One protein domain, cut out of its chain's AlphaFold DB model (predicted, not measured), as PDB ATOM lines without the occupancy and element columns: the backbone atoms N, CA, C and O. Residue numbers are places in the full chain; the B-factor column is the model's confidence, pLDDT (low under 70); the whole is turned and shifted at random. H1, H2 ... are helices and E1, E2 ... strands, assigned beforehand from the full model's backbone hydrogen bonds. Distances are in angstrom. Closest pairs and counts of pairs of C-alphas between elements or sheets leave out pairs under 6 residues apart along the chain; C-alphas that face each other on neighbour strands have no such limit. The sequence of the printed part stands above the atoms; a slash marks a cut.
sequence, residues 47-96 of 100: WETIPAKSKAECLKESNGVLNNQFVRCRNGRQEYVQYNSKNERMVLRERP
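What this domain is: This is residues 47 to 96 of the 100 residues of an uncharacterized protein of Comamonas kerstersii (UniProt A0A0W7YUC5). A strongly twisted sheet of three strands makes one end of an elongated domain, and a small hairpin of two short helices, H1 and H2, makes the other end, beyond the sheet and not over its faces. Two tight links, E1 to H1 and H2 to E2, join the two ends, while the E2 to E3 turn and the H1 to H2 turn lie at the far ends of the length. The printed part has 50 residues, with two named helices and three named strands in the order E1, H1, H2, E2, E3. The sheet runs E1, E2, E3, antiparallel throughout, and the class is mixed, helices and strands. The whole is loose, with a radius of gyration of the C-alphas of 12.8 A and spans of 38 by 20 by 15 A.

Where its parts are: In the sheet, E2 is residues 77 to 83, 18.3 A from first to last C-alpha, and E3 is residues 89 to 95, 16.8 A. E1 is residues 47 to 50, 9.7 A, and begins at C-alpha 47, (-39.950, 30.482, 13.485). H1 is residues 55 to 61, 9.9 A, with C-alpha 55 at (-40.298, 54.944, 15.860). H2 is residues 68 to 75, 10.6 A. E3 ends at C-alpha 95, (-47.743, 35.825, 13.088).

How they stand to each other: E2 is the inner strand, and E1 and E3 are edge strands. E2 and E3 form a hairpin, antiparallel at 150 degrees, with N 80 and O 93 at 2.8 A and N 90 and O 82 at 2.8 A, both within hydrogen-bond range. E1 and E2 are antiparallel at 127 degrees, with N 48 and O 79 at 2.8 A and N 77 and O 50 at 3.0 A within that range. The C-alphas of Thr 49 and Gln 78, which face each other, are 4.4 A apart. H2 is not on the sheet, with 3 pairs of C-alphas within 10 A, and H1 is not on it either, with 0 such pairs. H1 and H2 touch, and their closest C-alphas, those of Cys 58 and Phe 70, are 5.3 A apart. They form a helical hairpin, running opposite ways at a tilt of 38 degrees, only just steep. H1 is apart from E2 and from E3, and H2 is apart from E1 and from E3. In both H1 and H2 every O i to N i+4 pair is within hydrogen-bond range.

The domain as a whole: The two C-alphas farthest apart are those of Gly 64 and Ser 85, at 37.7 A, while the first and last printed C-alphas, of Trp 47 and Pro 96, are 11.3 A apart. The printed part has no cut. The link H1 to H2, with 6 residues, is short but not tight; the other three links are tight. The mean pLDDT of the printed part is 94.6, and no printed residue is under 70.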
ATOM      1  N   TRP A  47     -39.516  29.120  13.180       95.44
ATOM      2  CA  TRP A  47     -39.950  30.482  13.485       95.44
ATOM      3  C   TRP A  47     -38.740  31.384  13.727       95.44
ATOM      4  O   TRP A  47     -38.009  31.200  14.697       95.44
ATOM      5  N   GLU A  48     -38.572  32.395  12.884       95.38
ATOM      6  CA  GLU A  48     -37.636  33.498  13.076       95.38
ATOM      7  C   GLU A  48     -38.385  34.712  13.640       95.38
ATOM      8  O   GLU A  48     -39.484  35.043  13.191       95.38
ATOM      9  N   THR A  49     -37.798  35.400  14.621       95.81
ATOM     10  CA  THR A  49     -38.378  36.634  15.175       95.81
ATOM     11  C   THR A  49     -37.745  37.850  14.514       95.81
ATOM     12  O   THR A  49     -36.536  38.045  14.592       95.81
ATOM     13  N   ILE A  50     -38.578  38.696  13.911       95.06
ATOM     14  CA  ILE A  50     -38.208  40.026  13.436       95.06
ATOM     15  C   ILE A  50     -38.562  41.021  14.546       95.06
ATOM     16  O   ILE A  50     -39.753  41.263  14.782       95.06
ATOM     17  N   PRO A  51     -37.565  41.583  15.251       94.38
ATOM     18  CA  PRO A  51     -37.820  42.471  16.374       94.38
ATOM     19  C   PRO A  51     -38.476  43.775  15.913       94.38
ATOM     20  O   PRO A  51     -38.261  44.252  14.796       94.38
ATOM     21  N   ALA A  52     -39.260  44.365  16.811       95.06
ATOM     22  CA  ALA A  52     -39.762  45.718  16.648       95.06
ATOM     23  C   ALA A  52     -38.601  46.718  16.554       95.06
ATOM     24  O   ALA A  52     -37.635  46.632  17.314       95.06
ATOM     25  N   LYS A  53     -38.724  47.701  15.661       96.31
ATOM     26  CA  LYS A  53     -37.745  48.789  15.519       96.31
ATOM     27  C   LYS A  53     -38.226  50.071  16.179       96.31
ATOM     28  O   LYS A  53     -39.402  50.208  16.533       96.31
ATOM     29  N   SER A  54     -37.326  51.034  16.347       97.12
ATOM     30  CA  SER A  54     -37.664  52.340  16.917       97.12
ATOM     31  C   SER A  54     -38.655  53.112  16.033       97.12
ATOM     32  O   SER A  54     -38.768  52.890  14.827       97.12
ATOM     33  N   LYS A  55     -39.382  54.073  16.620       95.75
ATOM     34  CA  LYS A  55     -40.298  54.944  15.860       95.75
ATOM     35  C   LYS A  55     -39.586  55.687  14.729       95.75
ATOM     36  O   LYS A  55     -40.149  55.792  13.644       95.75
ATOM     37  N   ALA A  56     -38.374  56.181  14.979       97.00
ATOM     38  CA  ALA A  56     -37.592  56.916  13.989       97.00
ATOM     39  C   ALA A  56     -37.221  56.032  12.786       97.00
ATOM     40  O   ALA A  56     -37.410  56.443  11.644       97.00
ATOM     41  N   GLU A  57     -36.777  54.797  13.033       96.88
ATOM     42  CA  GLU A  57     -36.471  53.832  11.969       96.88
ATOM     43  C   GLU A  57     -37.721  53.457  11.173       96.88
ATOM     44  O   GLU A  57     -37.699  53.498   9.946       96.88
ATOM     45  N   CYS A  58     -38.841  53.180  11.845       96.50
ATOM     46  CA  CYS A  58     -40.080  52.831  11.153       96.50
ATOM     47  C   CYS A  58     -40.649  53.987  10.327       96.50
ATOM     48  O   CYS A  58     -41.203  53.754   9.254       96.50
ATOM     49  N   LEU A  59     -40.512  55.236  10.788       96.81
ATOM     50  CA  LEU A  59     -40.871  56.411   9.989       96.81
ATOM     51  C   LEU A  59     -39.973  56.537   8.759       96.81
ATOM     52  O   LEU A  59     -40.476  56.800   7.672       96.81
ATOM     53  N   LYS A  60     -38.667  56.293   8.900       96.56
ATOM     54  CA  LYS A  60     -37.740  56.288   7.765       96.56
ATOM     55  C   LYS A  60     -38.112  55.214   6.735       96.56
ATOM     56  O   LYS A  60     -38.130  55.503   5.547       96.56
ATOM     57  N   GLU A  61     -38.456  54.006   7.180       94.00
ATOM     58  CA  GLU A  61     -38.848  52.896   6.295       94.00
ATOM     59  C   GLU A  61     -40.192  53.117   5.589       94.00
ATOM     60  O   GLU A  61     -40.385  52.649   4.469       94.00
ATOM     61  N   SER A  62     -41.117  53.828   6.233       95.62
ATOM     62  CA  SER A  62     -42.460  54.117   5.712       95.62
ATOM     63  C   SER A  62     -42.566  55.466   4.991       95.62
ATOM     64  O   SER A  62     -43.674  55.918   4.703       95.62
ATOM     65  N   ASN A  63     -41.437  56.125   4.701       94.25
ATOM     66  CA  ASN A  63     -41.385  57.463   4.096       94.25
ATOM     67  C   ASN A  63     -42.196  58.520   4.875       94.25
ATOM     68  O   ASN A  63     -42.827  59.398   4.294       94.25
ATOM     69  N   GLY A  64     -42.209  58.418   6.206       93.81
ATOM     70  CA  GLY A  64     -42.924  59.324   7.106       93.81
ATOM     71  C   GLY A  64     -44.424  59.047   7.244       93.81
ATOM     72  O   GLY A  64     -45.109  59.800   7.934       93.81
ATOM     73  N   VAL A  65     -44.948  57.981   6.628       95.69
ATOM     74  CA  VAL A  65     -46.386  57.681   6.603       95.69
ATOM     75  C   VAL A  65     -46.751  56.619   7.640       95.69
ATOM     76  O   VAL A  65     -46.190  55.529   7.672       95.69
ATOM     77  N   LEU A  66     -47.773  56.890   8.455       94.69
ATOM     78  CA  LEU A  66     -48.303  55.947   9.448       94.69
ATOM     79  C   LEU A  66     -49.213  54.884   8.803       94.69
ATOM     80  O   LEU A  66     -50.410  54.823   9.065       94.69
ATOM     81  N   ASN A  67     -48.648  54.059   7.924       95.12
ATOM     82  CA  ASN A  67     -49.350  52.992   7.207       95.12
ATOM     83  C   ASN A  67     -49.105  51.601   7.838       95.12
ATOM     84  O   ASN A  67     -48.423  51.452   8.854       95.12
ATOM     85  N   ASN A  68     -49.626  50.543   7.205       93.94
ATOM     86  CA  ASN A  68     -49.426  49.162   7.667       93.94
ATOM     87  C   ASN A  68     -47.946  48.754   7.755       93.94
ATOM     88  O   ASN A  68     -47.589  47.935   8.601       93.94
ATOM     89  N   GLN A  69     -47.073  49.321   6.917       93.62
ATOM     90  CA  GLN A  69     -45.634  49.067   6.991       93.62
ATOM     91  C   GLN A  69     -45.046  49.648   8.282       93.62
ATOM     92  O   GLN A  69     -44.304  48.951   8.975       93.62
ATOM     93  N   PHE A  70     -45.433  50.874   8.652       96.56
ATOM     94  CA  PHE A  70     -45.050  51.478   9.929       96.56
ATOM     95  C   PHE A  70     -45.509  50.622  11.119       96.56
ATOM     96  O   PHE A  70     -44.708  50.316  12.003       96.56
ATOM     97  N   VAL A  71     -46.774  50.186  11.125       94.75
ATOM     98  CA  VAL A  71     -47.338  49.368  12.215       94.75
ATOM     99  C   VAL A  71     -46.604  48.030  12.344       94.75
ATOM    100  O   VAL A  71     -46.188  47.659  13.441       94.75
ATOM    101  N   ARG A  72     -46.368  47.325  11.229       93.00
ATOM    102  CA  ARG A  72     -45.623  46.052  11.227       93.00
ATOM    103  C   ARG A  72     -44.176  46.226  11.689       93.00
ATOM    104  O   ARG A  72     -43.665  45.375  12.408       93.00
ATOM    105  N   CYS A  73     -43.531  47.330  11.320       95.12
ATOM    106  CA  CYS A  73     -42.188  47.663  11.793       95.12
ATOM    107  C   CYS A  73     -42.157  47.921  13.311       95.12
ATOM    108  O   CYS A  73     -41.257  47.455  14.010       95.12
ATOM    109  N   ARG A  74     -43.165  48.628  13.839       96.44
ATOM    110  CA  ARG A  74     -43.258  48.978  15.265       96.44
ATOM    111  C   ARG A  74     -43.598  47.815  16.178       96.44
ATOM    112  O   ARG A  74     -43.182  47.844  17.330       96.44
ATOM    113  N   ASN A  75     -44.347  46.837  15.684       94.56
ATOM    114  CA  ASN A  75     -44.786  45.699  16.488       94.56
ATOM    115  C   ASN A  75     -43.833  44.503  16.380       94.56
ATOM    116  O   ASN A  75     -43.862  43.621  17.234       94.56
ATOM    117  N   GLY A  76     -42.988  44.469  15.344       95.38
ATOM    118  CA  GLY A  76     -42.258  43.259  14.992       95.38
ATOM    119  C   GLY A  76     -43.211  42.140  14.567       95.38
ATOM    120  O   GLY A  76     -44.425  42.329  14.441       95.38
ATOM    121  N   ARG A  77     -42.654  40.963  14.298       95.62
ATOM    122  CA  ARG A  77     -43.414  39.773  13.895       95.62
ATOM    123  C   ARG A  77     -42.564  38.518  13.995       95.62
ATOM    124  O   ARG A  77     -41.344  38.596  14.084       95.62
ATOM    125  N   GLN A  78     -43.206  37.363  13.930       96.69
ATOM    126  CA  GLN A  78     -42.532  36.099  13.681       96.69
ATOM    127  C   GLN A  78     -42.870  35.599  12.284       96.69
ATOM    128  O   GLN A  78     -44.022  35.650  11.854       96.69
ATOM    129  N   GLU A  79     -41.860  35.094  11.593       96.38
ATOM    130  CA  GLU A  79     -41.986  34.512  10.266       96.38
ATOM    131  C   GLU A  79     -41.576  33.041  10.329       96.38
ATOM    132  O   GLU A  79     -40.551  32.700  10.910       96.38
ATOM    133  N   TYR A  80     -42.402  32.159   9.771       96.19
ATOM    134  CA  TYR A  80     -42.083  30.748   9.613       96.19
ATOM    135  C   TYR A  80     -41.305  30.598   8.314       96.19
ATOM    136  O   TYR A  80     -41.869  30.762   7.229       96.19
ATOM    137  N   VAL A  81     -40.006  30.376   8.437       96.38
ATOM    138  CA  VAL A  81     -39.041  30.503   7.352       96.38
ATOM    139  C   VAL A  81     -38.502  29.143   6.974       96.38
ATOM    140  O   VAL A  81     -38.176  28.338   7.840       96.38
ATOM    141  N   GLN A  82     -38.371  28.919   5.672       93.88
ATOM    142  CA  GLN A  82     -37.613  27.822   5.092       93.88
ATOM    143  C   GLN A  82     -36.621  28.393   4.082       93.88
ATOM    144  O   GLN A  82     -36.947  29.343   3.373       93.88
ATOM    145  N   TYR A  83     -35.428  27.821   3.982       90.69
ATOM    146  CA  TYR A  83     -34.476  28.191   2.938       90.69
ATOM    147  C   TYR A  83     -34.655  27.236   1.751       90.69
ATOM    148  O   TYR A  83     -35.066  26.101   1.925       90.69
ATOM    149  N   ASN A  84     -34.454  27.645   0.506       87.94
ATOM    150  CA  ASN A  84     -34.488  26.680  -0.605       87.94
ATOM    151  C   ASN A  84     -33.100  26.050  -0.836       87.94
ATOM    152  O   ASN A  84     -32.141  26.336  -0.120       87.94
ATOM    153  N   SER A  85     -32.963  25.203  -1.861       87.25
ATOM    154  CA  SER A  85     -31.674  24.591  -2.229       87.25
ATOM    155  C   SER A  85     -30.602  25.601  -2.662       87.25
ATOM    156  O   SER A  85     -29.421  25.266  -2.671       87.25
ATOM    157  N   LYS A  86     -30.996  26.838  -2.988       90.94
ATOM    158  CA  LYS A  86     -30.107  27.968  -3.294       90.94
ATOM    159  C   LYS A  86     -29.819  28.849  -2.072       90.94
ATOM    160  O   LYS A  86     -29.205  29.900  -2.217       90.94
ATOM    161  N   ASN A  87     -30.252  28.436  -0.877       87.69
ATOM    162  CA  ASN A  87     -30.145  29.203   0.366       87.69
ATOM    163  C   ASN A  87     -30.907  30.547   0.323       87.69
ATOM    164  O   ASN A  87     -30.573  31.488   1.043       87.69
ATOM    165  N   GLU A  88     -31.949  30.644  -0.509       92.00
ATOM    166  CA  GLU A  88     -32.847  31.799  -0.555       92.00
ATOM    167  C   GLU A  88     -33.952  31.637   0.490       92.00
ATOM    168  O   GLU A  88     -34.520  30.555   0.658       92.00
ATOM    169  N   ARG A  89     -34.263  32.728   1.193       93.19
ATOM    170  CA  ARG A  89     -35.241  32.756   2.282       93.19
ATOM    171  C   ARG A  89     -36.673  32.755   1.744       93.19
ATOM    172  O   ARG A  89     -37.057  33.669   1.020       93.19
ATOM    173  N   MET A  90     -37.483  31.790   2.166       94.50
ATOM    174  CA  MET A  90     -38.911  31.699   1.851       94.50
ATOM    175  C   MET A  90     -39.743  31.837   3.126       94.50
ATOM    176  O   MET A  90     -39.547  31.097   4.088       94.50
ATOM    177  N   VAL A  91     -40.693  32.773   3.131       96.06
ATOM    178  CA  VAL A  91     -41.631  32.961   4.246       96.06
ATOM    179  C   VAL A  91     -42.898  32.165   3.964       96.06
ATOM    180  O   VAL A  91     -43.625  32.463   3.021       96.06
ATOM    181  N   LEU A  92     -43.168  31.158   4.790       95.62
ATOM    182  CA  LEU A  92     -44.333  30.280   4.667       95.62
ATOM    183  C   LEU A  92     -45.543  30.801   5.455       95.62
ATOM    184  O   LEU A  92     -46.689  30.561   5.081       95.62
ATOM    185  N   ARG A  93     -45.299  31.482   6.582       95.94
ATOM    186  CA  ARG A  93     -46.345  32.050   7.445       95.94
ATOM    187  C   ARG A  93     -45.811  33.241   8.232       95.94
ATOM    188  O   ARG A  93     -44.634  33.288   8.562       95.94
ATOM    189  N   GLU A  94     -46.701  34.149   8.603       95.25
ATOM    190  CA  GLU A  94     -46.431  35.251   9.526       95.25
ATOM    191  C   GLU A  94     -47.385  35.185  10.724       95.25
ATOM    192  O   GLU A  94     -48.538  34.768  10.586       95.25
ATOM    193  N   ARG A  95     -46.909  35.597  11.902       94.25
ATOM    194  CA  ARG A  95     -47.743  35.825  13.088       94.25
ATOM    195  C   ARG A  95     -47.204  36.981  13.943       94.25
ATOM    196  O   ARG A  95     -46.015  37.292  13.853       94.25
ATOM    197  N   PRO A  96     -48.033  37.600  14.799       92.88
ATOM    198  CA  PRO A  96     -47.553  38.523  15.828       92.88
ATOM    199  C   PRO A  96     -46.568  37.845  16.791       92.88
ATOM    200  O   PRO A  96     -46.625  36.629  16.985       92.88
TER     201      PRO A  96